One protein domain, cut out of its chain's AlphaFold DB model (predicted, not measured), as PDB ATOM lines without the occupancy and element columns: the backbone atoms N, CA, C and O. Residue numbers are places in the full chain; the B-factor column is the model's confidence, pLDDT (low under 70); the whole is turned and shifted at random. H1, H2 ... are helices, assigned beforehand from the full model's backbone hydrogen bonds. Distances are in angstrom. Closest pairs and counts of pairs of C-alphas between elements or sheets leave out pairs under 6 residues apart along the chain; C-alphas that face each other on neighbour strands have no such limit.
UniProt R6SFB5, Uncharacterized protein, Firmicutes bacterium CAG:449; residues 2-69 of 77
ATOM      1  N   LYS A   2     -47.586  24.416 -19.477       77.44
ATOM      2  CA  LYS A   2     -46.836  23.559 -18.535       77.44
ATOM      3  C   LYS A   2     -45.351  23.933 -18.437       77.44
ATOM      4  O   LYS A   2     -44.808  23.921 -17.342       77.44
ATOM      5  N   ASP A   3     -44.735  24.340 -19.545       83.81
ATOM      6  CA  ASP A   3     -43.339  24.799 -19.534       83.81
ATOM      7  C   ASP A   3     -43.159  26.107 -18.762       83.81
ATOM      8  O   ASP A   3     -42.197  26.235 -18.026       83.81
ATOM      9  N   LEU A   4     -44.121  27.036 -18.818       84.56
ATOM     10  CA  LEU A   4     -44.070  28.273 -18.025       84.56
ATOM     11  C   LEU A   4     -44.186  28.002 -16.521       84.56
ATOM     12  O   LEU A   4     -43.488  28.636 -15.735       84.56
ATOM     13  N   VAL A   5     -45.031  27.039 -16.128       86.25
ATOM     14  CA  VAL A   5     -45.123  26.571 -14.734       86.25
ATOM     15  C   VAL A   5     -43.778  26.002 -14.286       86.25
ATOM     16  O   VAL A   5     -43.260  26.425 -13.259       86.25
ATOM     17  N   LYS A   6     -43.168  25.128 -15.097       86.38
ATOM     18  CA  LYS A   6     -41.838  24.566 -14.819       86.38
ATOM     19  C   LYS A   6     -40.746  25.629 -14.757       86.38
ATOM     20  O   LYS A   6     -39.868  25.532 -13.912       86.38
ATOM     21  N   THR A   7     -40.790  26.644 -15.617       88.56
ATOM     22  CA  THR A   7     -39.823  27.747 -15.590       88.56
ATOM     23  C   THR A   7     -39.936  28.536 -14.289       88.56
ATOM     24  O   THR A   7     -38.920  28.798 -13.654       88.56
ATOM     25  N   LEU A   8     -41.157  28.857 -13.840       86.25
ATOM     26  CA  LEU A   8     -41.388  29.527 -12.554       86.25
ATOM     27  C   LEU A   8     -40.957  28.663 -11.363       86.25
ATOM     28  O   LEU A   8     -40.254  29.139 -10.473       86.25
ATOM     29  N   GLU A   9     -41.316  27.382 -11.374       86.44
ATOM     30  CA  GLU A   9     -40.891  26.392 -10.376       86.44
ATOM     31  C   GLU A   9     -39.411  26.015 -10.474       86.44
ATOM     32  O   GLU A   9     -38.911  25.316  -9.598       86.44
ATOM     33  N   GLY A  10     -38.705  26.451 -11.516       86.88
ATOM     34  CA  GLY A  10     -37.268  26.270 -11.714       86.88
ATOM     35  C   GLY A  10     -36.441  27.477 -11.271       86.88
ATOM     36  O   GLY A  10     -35.220  27.381 -11.194       86.88
ATOM     37  N   LEU A  11     -37.079  28.607 -10.941       89.44
ATOM     38  CA  LEU A  11     -36.374  29.817 -10.513       89.44
ATOM     39  C   LEU A  11     -35.571  29.575  -9.224       89.44
ATOM     40  O   LEU A  11     -36.021  28.817  -8.360       89.44
ATOM     41  N   PRO A  12     -34.429  30.250  -9.019       91.88
ATOM     42  CA  PRO A  12     -33.715  30.200  -7.747       91.88
ATOM     43  C   PRO A  12     -34.620  30.625  -6.585       91.88
ATOM     44  O   PRO A  12     -35.457  31.516  -6.740       91.88
ATOM     45  N   TRP A  13     -34.431  30.033  -5.404       88.12
ATOM     46  CA  TRP A  13     -35.259  30.323  -4.226       88.12
ATOM     47  C   TRP A  13     -35.315  31.825  -3.893       88.12
ATOM     48  O   TRP A  13     -36.408  32.360  -3.712       88.12
ATOM     49  N   ILE A  14     -34.171  32.527  -3.944       89.44
ATOM     50  CA  ILE A  14     -34.091  33.991  -3.765       89.44
ATOM     51  C   ILE A  14     -35.048  34.732  -4.712       89.44
ATOM     52  O   ILE A  14     -35.748  35.652  -4.297       89.44
ATOM     53  N   VAL A  15     -35.110  34.317  -5.980       90.94
ATOM     54  CA  VAL A  15     -35.923  34.990  -7.000       90.94
ATOM     55  C   VAL A  15     -37.404  34.761  -6.723       90.94
ATOM     56  O   VAL A  15     -38.199  35.687  -6.853       90.94
ATOM     57  N   ARG A  16     -37.782  33.560  -6.269       90.19
ATOM     58  CA  ARG A  16     -39.162  33.272  -5.851       90.19
ATOM     59  C   ARG A  16     -39.569  34.123  -4.658       90.19
ATOM     60  O   ARG A  16     -40.660  34.671  -4.674       90.19
ATOM     61  N   VAL A  17     -38.699  34.272  -3.656       90.25
ATOM     62  CA  VAL A  17     -38.965  35.123  -2.483       90.25
ATOM     63  C   VAL A  17     -39.180  36.577  -2.908       90.25
ATOM     64  O   VAL A  17     -40.185  37.170  -2.523       90.25
ATOM     65  N   LEU A  18     -38.301  37.133  -3.751       91.75
ATOM     66  CA  LEU A  18     -38.445  38.500  -4.268       91.75
ATOM     67  C   LEU A  18     -39.749  38.685  -5.053       91.75
ATOM     68  O   LEU A  18     -40.483  39.638  -4.814       91.75
ATOM     69  N   LEU A  19     -40.076  37.749  -5.947       90.38
ATOM     70  CA  LEU A  19     -41.321  37.789  -6.716       90.38
ATOM     71  C   LEU A  19     -42.564  37.592  -5.843       90.38
ATOM     72  O   LEU A  19     -43.626  38.107  -6.178       90.38
ATOM     73  N   THR A  20     -42.473  36.856  -4.735       89.94
ATOM     74  CA  THR A  20     -43.566  36.791  -3.761       89.94
ATOM     75  C   THR A  20     -43.722  38.129  -3.049       89.94
ATOM     76  O   THR A  20     -44.842  38.603  -2.921       89.94
ATOM     77  N   LEU A  21     -42.634  38.786  -2.638       87.94
ATOM     78  CA  LEU A  21     -42.697  40.095  -1.973       87.94
ATOM     79  C   LEU A  21     -43.255  41.201  -2.880       87.94
ATOM     80  O   LEU A  21     -43.989  42.070  -2.413       87.94
ATOM     81  N   ILE A  22     -42.965  41.143  -4.180       86.69
ATOM     82  CA  ILE A  22     -43.524  42.057  -5.178       86.69
ATOM     83  C   ILE A  22     -44.960  41.622  -5.487       86.69
ATOM     84  O   ILE A  22     -45.211  40.881  -6.436       86.69
ATOM     85  N   TRP A  23     -45.917  42.075  -4.670       81.56
ATOM     86  CA  TRP A  23     -47.356  41.949  -4.951       81.56
ATOM     87  C   TRP A  23     -47.862  40.497  -5.091       81.56
ATOM     88  O   TRP A  23     -48.842  40.207  -5.779       81.56
ATOM     89  N   GLY A  24     -47.152  39.532  -4.496       83.81
ATOM     90  CA  GLY A  24     -47.479  38.116  -4.648       83.81
ATOM     91  C   GLY A  24     -47.328  37.602  -6.072       83.81
ATOM     92  O   GLY A  24     -47.949  36.592  -6.406       83.81
ATOM     93  N   ALA A  25     -46.546  38.281  -6.919       87.38
ATOM     94  CA  ALA A  25     -46.440  37.975  -8.340       87.38
ATOM     95  C   ALA A  25     -46.075  36.507  -8.578       87.38
ATOM     96  O   ALA A  25     -46.696  35.865  -9.420       87.38
ATOM     97  N   TYR A  26     -45.148  35.943  -7.793       89.88
ATOM     98  CA  TYR A  26     -44.796  34.523  -7.891       89.88
ATOM     99  C   TYR A  26     -46.021  33.609  -7.739       89.88
ATOM    100  O   TYR A  26     -46.312  32.804  -8.624       89.88
ATOM    101  N   GLY A  27     -46.765  33.755  -6.639       89.75
ATOM    102  CA  GLY A  27     -47.934  32.927  -6.353       89.75
ATOM    103  C   GLY A  27     -49.061  33.149  -7.359       89.75
ATOM    104  O   GLY A  27     -49.616  32.188  -7.887       89.75
ATOM    105  N   ASN A  28     -49.358  34.404  -7.690       89.25
ATOM    106  CA  ASN A  28     -50.434  34.760  -8.616       89.25
ATOM    107  C   ASN A  28     -50.161  34.274 -10.049       89.25
ATOM    108  O   ASN A  28     -51.046  33.690 -10.678       89.25
ATOM    109  N   LEU A  29     -48.930  34.434 -10.550       89.81
ATOM    110  CA  LEU A  29     -48.539  33.928 -11.868       89.81
ATOM    111  C   LEU A  29     -48.522  32.400 -11.901       89.81
ATOM    112  O   LEU A  29     -49.018  31.804 -12.858       89.81
ATOM    113  N   LEU A  30     -48.007  31.749 -10.849       91.12
ATOM    114  CA  LEU A  30     -47.969  30.290 -10.788       91.12
ATOM    115  C   LEU A  30     -49.380  29.689 -10.825       91.12
ATOM    116  O   LEU A  30     -49.621  28.738 -11.567       91.12
ATOM    117  N   ARG A  31     -50.323  30.270 -10.076       90.25
ATOM    118  CA  ARG A  31     -51.742  29.875 -10.075       90.25
ATOM    119  C   ARG A  31     -52.368  30.017 -11.454       90.25
ATOM    120  O   ARG A  31     -52.927  29.054 -11.972       90.25
ATOM    121  N   LEU A  32     -52.199  31.183 -12.080       90.56
ATOM    122  CA  LEU A  32     -52.725  31.457 -13.414       90.56
ATOM    123  C   LEU A  32     -52.193  30.451 -14.439       90.56
ATOM    124  O   LEU A  32     -52.959  29.864 -15.205       90.56
ATOM    125  N   PHE A  33     -50.884  30.201 -14.437       90.25
ATOM    126  CA  PHE A  33     -50.269  29.274 -15.382       90.25
ATOM    127  C   PHE A  33     -50.638  27.815 -15.105       90.25
ATOM    128  O   PHE A  33     -50.829  27.064 -16.065       90.25
ATOM    129  N   ARG A  34     -50.810  27.414 -13.836       90.44
ATOM    130  CA  ARG A  34     -51.326  26.087 -13.464       90.44
ATOM    131  C   ARG A  34     -52.762  25.888 -13.959       90.44
ATOM    132  O   ARG A  34     -53.019  24.885 -14.627       90.44
ATOM    133  N   SER A  35     -53.659  26.850 -13.743       90.69
ATOM    134  CA  SER A  35     -55.045  26.775 -14.236       90.69
ATOM    135  C   SER A  35     -55.129  26.755 -15.758       90.69
ATOM    136  O   SER A  35     -55.851  25.935 -16.329       90.69
ATOM    137  N   LEU A  36     -54.334  27.588 -16.439       88.88
ATOM    138  CA  LEU A  36     -54.246  27.582 -17.902       88.88
ATOM    139  C   LEU A  36     -53.691  26.250 -18.427       88.88
ATOM    140  O   LEU A  36     -54.165  25.731 -19.437       88.88
ATOM    141  N   ALA A  37     -52.712  25.654 -17.740       89.62
ATOM    142  CA  ALA A  37     -52.159  24.351 -18.101       89.62
ATOM    143  C   ALA A  37     -53.154  23.195 -17.904       89.62
ATOM    144  O   ALA A  37     -53.100  22.221 -18.659       89.62
ATOM    145  N   LYS A  38     -54.052  23.306 -16.918       88.81
ATOM    146  CA  LYS A  38     -55.124  22.339 -16.637       88.81
ATOM    147  C   LYS A  38     -56.411  22.603 -17.430       88.81
ATOM    148  O   LYS A  38     -57.338  21.809 -17.331       88.81
ATOM    149  N   LYS A  39     -56.465  23.675 -18.237       88.31
ATOM    150  CA  LYS A  39     -57.679  24.148 -18.930       88.31
ATOM    151  C   LYS A  39     -58.869  24.349 -17.971       88.31
ATOM    152  O   LYS A  39     -60.016  24.194 -18.382       88.31
ATOM    153  N   ASN A  40     -58.608  24.697 -16.705       89.81
ATOM    154  CA  ASN A  40     -59.671  24.978 -15.742       89.81
ATOM    155  C   ASN A  40     -60.103  26.445 -15.843       89.81
ATOM    156  O   ASN A  40     -59.481  27.326 -15.254       89.81
ATOM    157  N   THR A  41     -61.193  26.701 -16.566       87.94
ATOM    158  CA  THR A  41     -61.747  28.047 -16.767       87.94
ATOM    159  C   THR A  41     -62.077  28.757 -15.451       87.94
ATOM    160  O   THR A  41     -61.805  29.947 -15.323       87.94
ATOM    161  N   ILE A  42     -62.603  28.039 -14.451       90.31
ATOM    162  CA  ILE A  42     -62.949  28.620 -13.143       90.31
ATOM    163  C   ILE A  42     -61.677  29.047 -12.406       90.31
ATOM    164  O   ILE A  42     -61.601  30.166 -11.899       90.31
ATOM    165  N   GLY A  43     -60.654  28.186 -12.409       88.81
ATOM    166  CA  GLY A  43     -59.344  28.499 -11.840       88.81
ATOM    167  C   GLY A  43     -58.705  29.714 -12.515       88.81
ATOM    168  O   GLY A  43     -58.225  30.618 -11.838       88.81
ATOM    169  N   VAL A  44     -58.781  29.813 -13.846       90.69
ATOM    170  CA  VAL A  44     -58.261  30.980 -14.578       90.69
ATOM    171  C   VAL A  44     -58.971  32.266 -14.153       90.69
ATOM    172  O   VAL A  44     -58.297  33.245 -13.842       90.69
ATOM    173  N   ILE A  45     -60.306  32.270 -14.093       91.50
ATOM    174  CA  ILE A  45     -61.083  33.452 -13.690       91.50
ATOM    175  C   ILE A  45     -60.718  33.876 -12.259       91.50
ATOM    176  O   ILE A  45     -60.421  35.047 -12.026       91.50
ATOM    177  N   LEU A  46     -60.663  32.930 -11.317       89.69
ATOM    178  CA  LEU A  46     -60.254  33.196  -9.934       89.69
ATOM    179  C   LEU A  46     -58.829  33.747  -9.845       89.69
ATOM    180  O   LEU A  46     -58.587  34.706  -9.113       89.69
ATOM    181  N   ALA A  47     -57.889  33.167 -10.596       89.12
ATOM    182  CA  ALA A  47     -56.504  33.622 -10.625       89.12
ATOM    183  C   ALA A  47     -56.390  35.056 -11.158       89.12
ATOM    184  O   ALA A  47     -55.651  35.850 -10.586       89.12
ATOM    185  N   VAL A  48     -57.143  35.410 -12.206       89.38
ATOM    186  CA  VAL A  48     -57.168  36.772 -12.764       89.38
ATOM    187  C   VAL A  48     -57.767  37.773 -11.775       89.38
ATOM    188  O   VAL A  48     -57.183  38.836 -11.572       89.38
ATOM    189  N   ILE A  49     -58.880  37.433 -11.115       89.12
ATOM    190  CA  ILE A  49     -59.489  38.284 -10.078       89.12
ATOM    191  C   ILE A  49     -58.486  38.539  -8.949       89.12
ATOM    192  O   ILE A  49     -58.273  39.685  -8.556       89.12
ATOM    193  N   LEU A  50     -57.818  37.485  -8.470       84.81
ATOM    194  CA  LEU A  50     -56.769  37.603  -7.458       84.81
ATOM    195  C   LEU A  50     -55.619  38.495  -7.934       84.81
ATOM    196  O   LEU A  50     -55.141  39.306  -7.154       84.81
ATOM    197  N   LEU A  51     -55.204  38.396  -9.196       84.62
ATOM    198  CA  LEU A  51     -54.111  39.198  -9.753       84.62
ATOM    199  C   LEU A  51     -54.453  40.701  -9.773       84.62
ATOM    200  O   LEU A  51     -53.619  41.522  -9.392       84.62
ATOM    201  N   ILE A  52     -55.689  41.050 -10.150       82.25
ATOM    202  CA  ILE A  52     -56.177  42.439 -10.209       82.25
ATOM    203  C   ILE A  52     -56.397  43.016  -8.805       82.25
ATOM    204  O   ILE A  52     -56.029  44.158  -8.545       82.25
ATOM    205  N   CYS A  53     -56.949  42.230  -7.879       79.44
ATOM    206  CA  CYS A  53     -57.176  42.655  -6.494       79.44
ATOM    207  C   CYS A  53     -55.904  42.670  -5.628       79.44
ATOM    208  O   CYS A  53     -55.975  42.996  -4.448       79.44
ATOM    209  N   GLY A  54     -54.753  42.315  -6.197       62.84
ATOM    210  CA  GLY A  54     -53.455  42.368  -5.530       62.84
ATOM    211  C   GLY A  54     -53.033  41.160  -4.721       62.84
ATOM    212  O   GLY A  54     -52.117  41.223  -3.906       62.84
ATOM    213  N   GLY A  55     -53.683  40.034  -4.981       66.44
ATOM    214  CA  GLY A  55     -53.671  38.879  -4.113       66.44
ATOM    215  C   GLY A  55     -54.496  39.177  -2.868       66.44
ATOM    216  O   GLY A  55     -54.433  40.250  -2.272       66.44
ATOM    217  N   PHE A  56     -55.285  38.204  -2.430       75.25
ATOM    218  CA  PHE A  56     -55.846  38.277  -1.088       75.25
ATOM    219  C   PHE A  56     -54.676  38.390  -0.104       75.25
ATOM    220  O   PHE A  56     -53.804  37.524  -0.117       75.25
ATOM    221  N   PHE A  57     -54.649  39.417   0.752       80.56
ATOM    222  CA  PHE A  57     -53.541  39.643   1.694       80.56
ATOM    223  C   PHE A  57     -53.210  38.385   2.519       80.56
ATOM    224  O   PHE A  57     -52.051  38.049   2.744       80.56
ATOM    225  N   ILE A  58     -54.242  37.615   2.874       84.31
ATOM    226  CA  ILE A  58     -54.123  36.324   3.565       84.31
ATOM    227  C   ILE A  58     -53.395  35.276   2.704       84.31
ATOM    228  O   ILE A  58     -52.497  34.592   3.191       84.31
ATOM    229  N   LEU A  59     -53.753  35.154   1.419       85.56
ATOM    230  CA  LEU A  59     -53.090  34.232   0.491       85.56
ATOM    231  C   LEU A  59     -51.648  34.656   0.214       85.56
ATOM    232  O   LEU A  59     -50.783  33.797   0.100       85.56
ATOM    233  N   TRP A  60     -51.375  35.958   0.168       88.25
ATOM    234  CA  TRP A  60     -50.022  36.477   0.013       88.25
ATOM    235  C   TRP A  60     -49.108  36.077   1.179       88.25
ATOM    236  O   TRP A  60     -48.024  35.538   0.952       88.25
ATOM    237  N   ILE A  61     -49.564  36.261   2.426       89.25
ATOM    238  CA  ILE A  61     -48.820  35.821   3.621       89.25
ATOM    239  C   ILE A  61     -48.595  34.308   3.585       89.25
ATOM    240  O   ILE A  61     -47.496  33.826   3.859       89.25
ATOM    241  N   TRP A  62     -49.628  33.547   3.225       90.56
ATOM    242  CA  TRP A  62     -49.527  32.095   3.115       90.56
ATOM    243  C   TRP A  62     -48.497  31.662   2.067       90.56
ATOM    244  O   TRP A  62     -47.685  30.769   2.321       90.56
ATOM    245  N   ASP A  63     -48.484  32.322   0.911       89.62
ATOM    246  CA  ASP A  63     -47.529  32.063  -0.163       89.62
ATOM    247  C   ASP A  63     -46.107  32.400   0.263       89.62
ATOM    248  O   ASP A  63     -45.193  31.628  -0.019       89.62
ATOM    249  N   LEU A  64     -45.920  33.497   0.996       90.81
ATOM    250  CA  LEU A  64     -44.626  33.866   1.557       90.81
ATOM    251  C   LEU A  64     -44.098  32.765   2.480       90.81
ATOM    252  O   LEU A  64     -42.977  32.299   2.288       90.81
ATOM    253  N   ILE A  65     -44.917  32.287   3.422       93.00
ATOM    254  CA  ILE A  65     -44.540  31.193   4.329       93.00
ATOM    255  C   ILE A  65     -44.177  29.939   3.530       93.00
ATOM    256  O   ILE A  65     -43.155  29.307   3.795       93.00
ATOM    257  N   ARG A  66     -44.977  29.569   2.525       92.44
ATOM    258  CA  ARG A  66     -44.699  28.380   1.709       92.44
ATOM    259  C   ARG A  66     -43.412  28.505   0.907       92.44
ATOM    260  O   ARG A  66     -42.622  27.565   0.917       92.44
ATOM    261  N   VAL A  67     -43.176  29.648   0.270       92.19
ATOM    262  CA  VAL A  67     -41.952  29.901  -0.496       92.19
ATOM    263  C   VAL A  67     -40.729  29.894   0.419       92.19
ATOM    264  O   VAL A  67     -39.723  29.282   0.066       92.19
ATOM    265  N   LEU A  68     -40.814  30.479   1.618       91.00
ATOM    266  CA  LEU A  68     -39.742  30.413   2.619       91.00
ATOM    267  C   LEU A  68     -39.459  28.976   3.072       91.00
ATOM    268  O   LEU A  68     -38.303  28.596   3.215       91.00
ATOM    269  N   LEU A  69     -40.500  28.156   3.225       91.00
ATOM    270  CA  LEU A  69     -40.382  26.733   3.556       91.00
ATOM    271  C   LEU A  69     -39.989  25.849   2.357       91.00
ATOM    272  O   LEU A  69     -39.968  24.627   2.494       91.00
TER     273      LEU A  69
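Overview. This is residues 2 to 69 of the 77 residues of an uncharacterized protein of Firmicutes bacterium CAG:449 (UniProt R6SFB5). H1, H3 and H4 lie side by side in a row with H3 in the middle, and the pair H2 and H5 sits crosswise by H3's first residues. The printed part has 68 residues with five named helices, H1 to H5 in order, and no named strand: all helix. It is compact, radius of gyration of the C-alphas 11.4 A, spanning 30 by 26 by 16 A.

Along the chain. H1, residues 2 to 9, begins at C-alpha 2 (-46.836, 23.559, -18.535). H2 is residues 13 to 21. H3, residues 25 to 38, is 19.7 A long; H4, residues 41 to 52, 16.8 A. H5, residues 57 to 68, 16.6 A, ends at C-alpha 68 (-39.742, 30.413, 2.619).

Arrangement. H1 touches the hub H3, closest C-alphas Lys 2 and Ala 37, 5.4 A, opposite ways at a shallow 23 degrees. H3 and H4 form a hairpin, closest C-alphas Leu 32 and Ala 47, 5.2 A. H2 touches H3 only at the corner, closest C-alphas Thr 20 and Tyr 26, 4.9 A. H2 and H5 touch, closest C-alphas Thr 20 and Leu 64, 6.2 A. In all five helices every O i to N i+4 pair is within hydrogen-bond range.

Size, cuts and confidence. The printed part has no cut, and its links are tight. Residues 54 to 55 have pLDDT under 70.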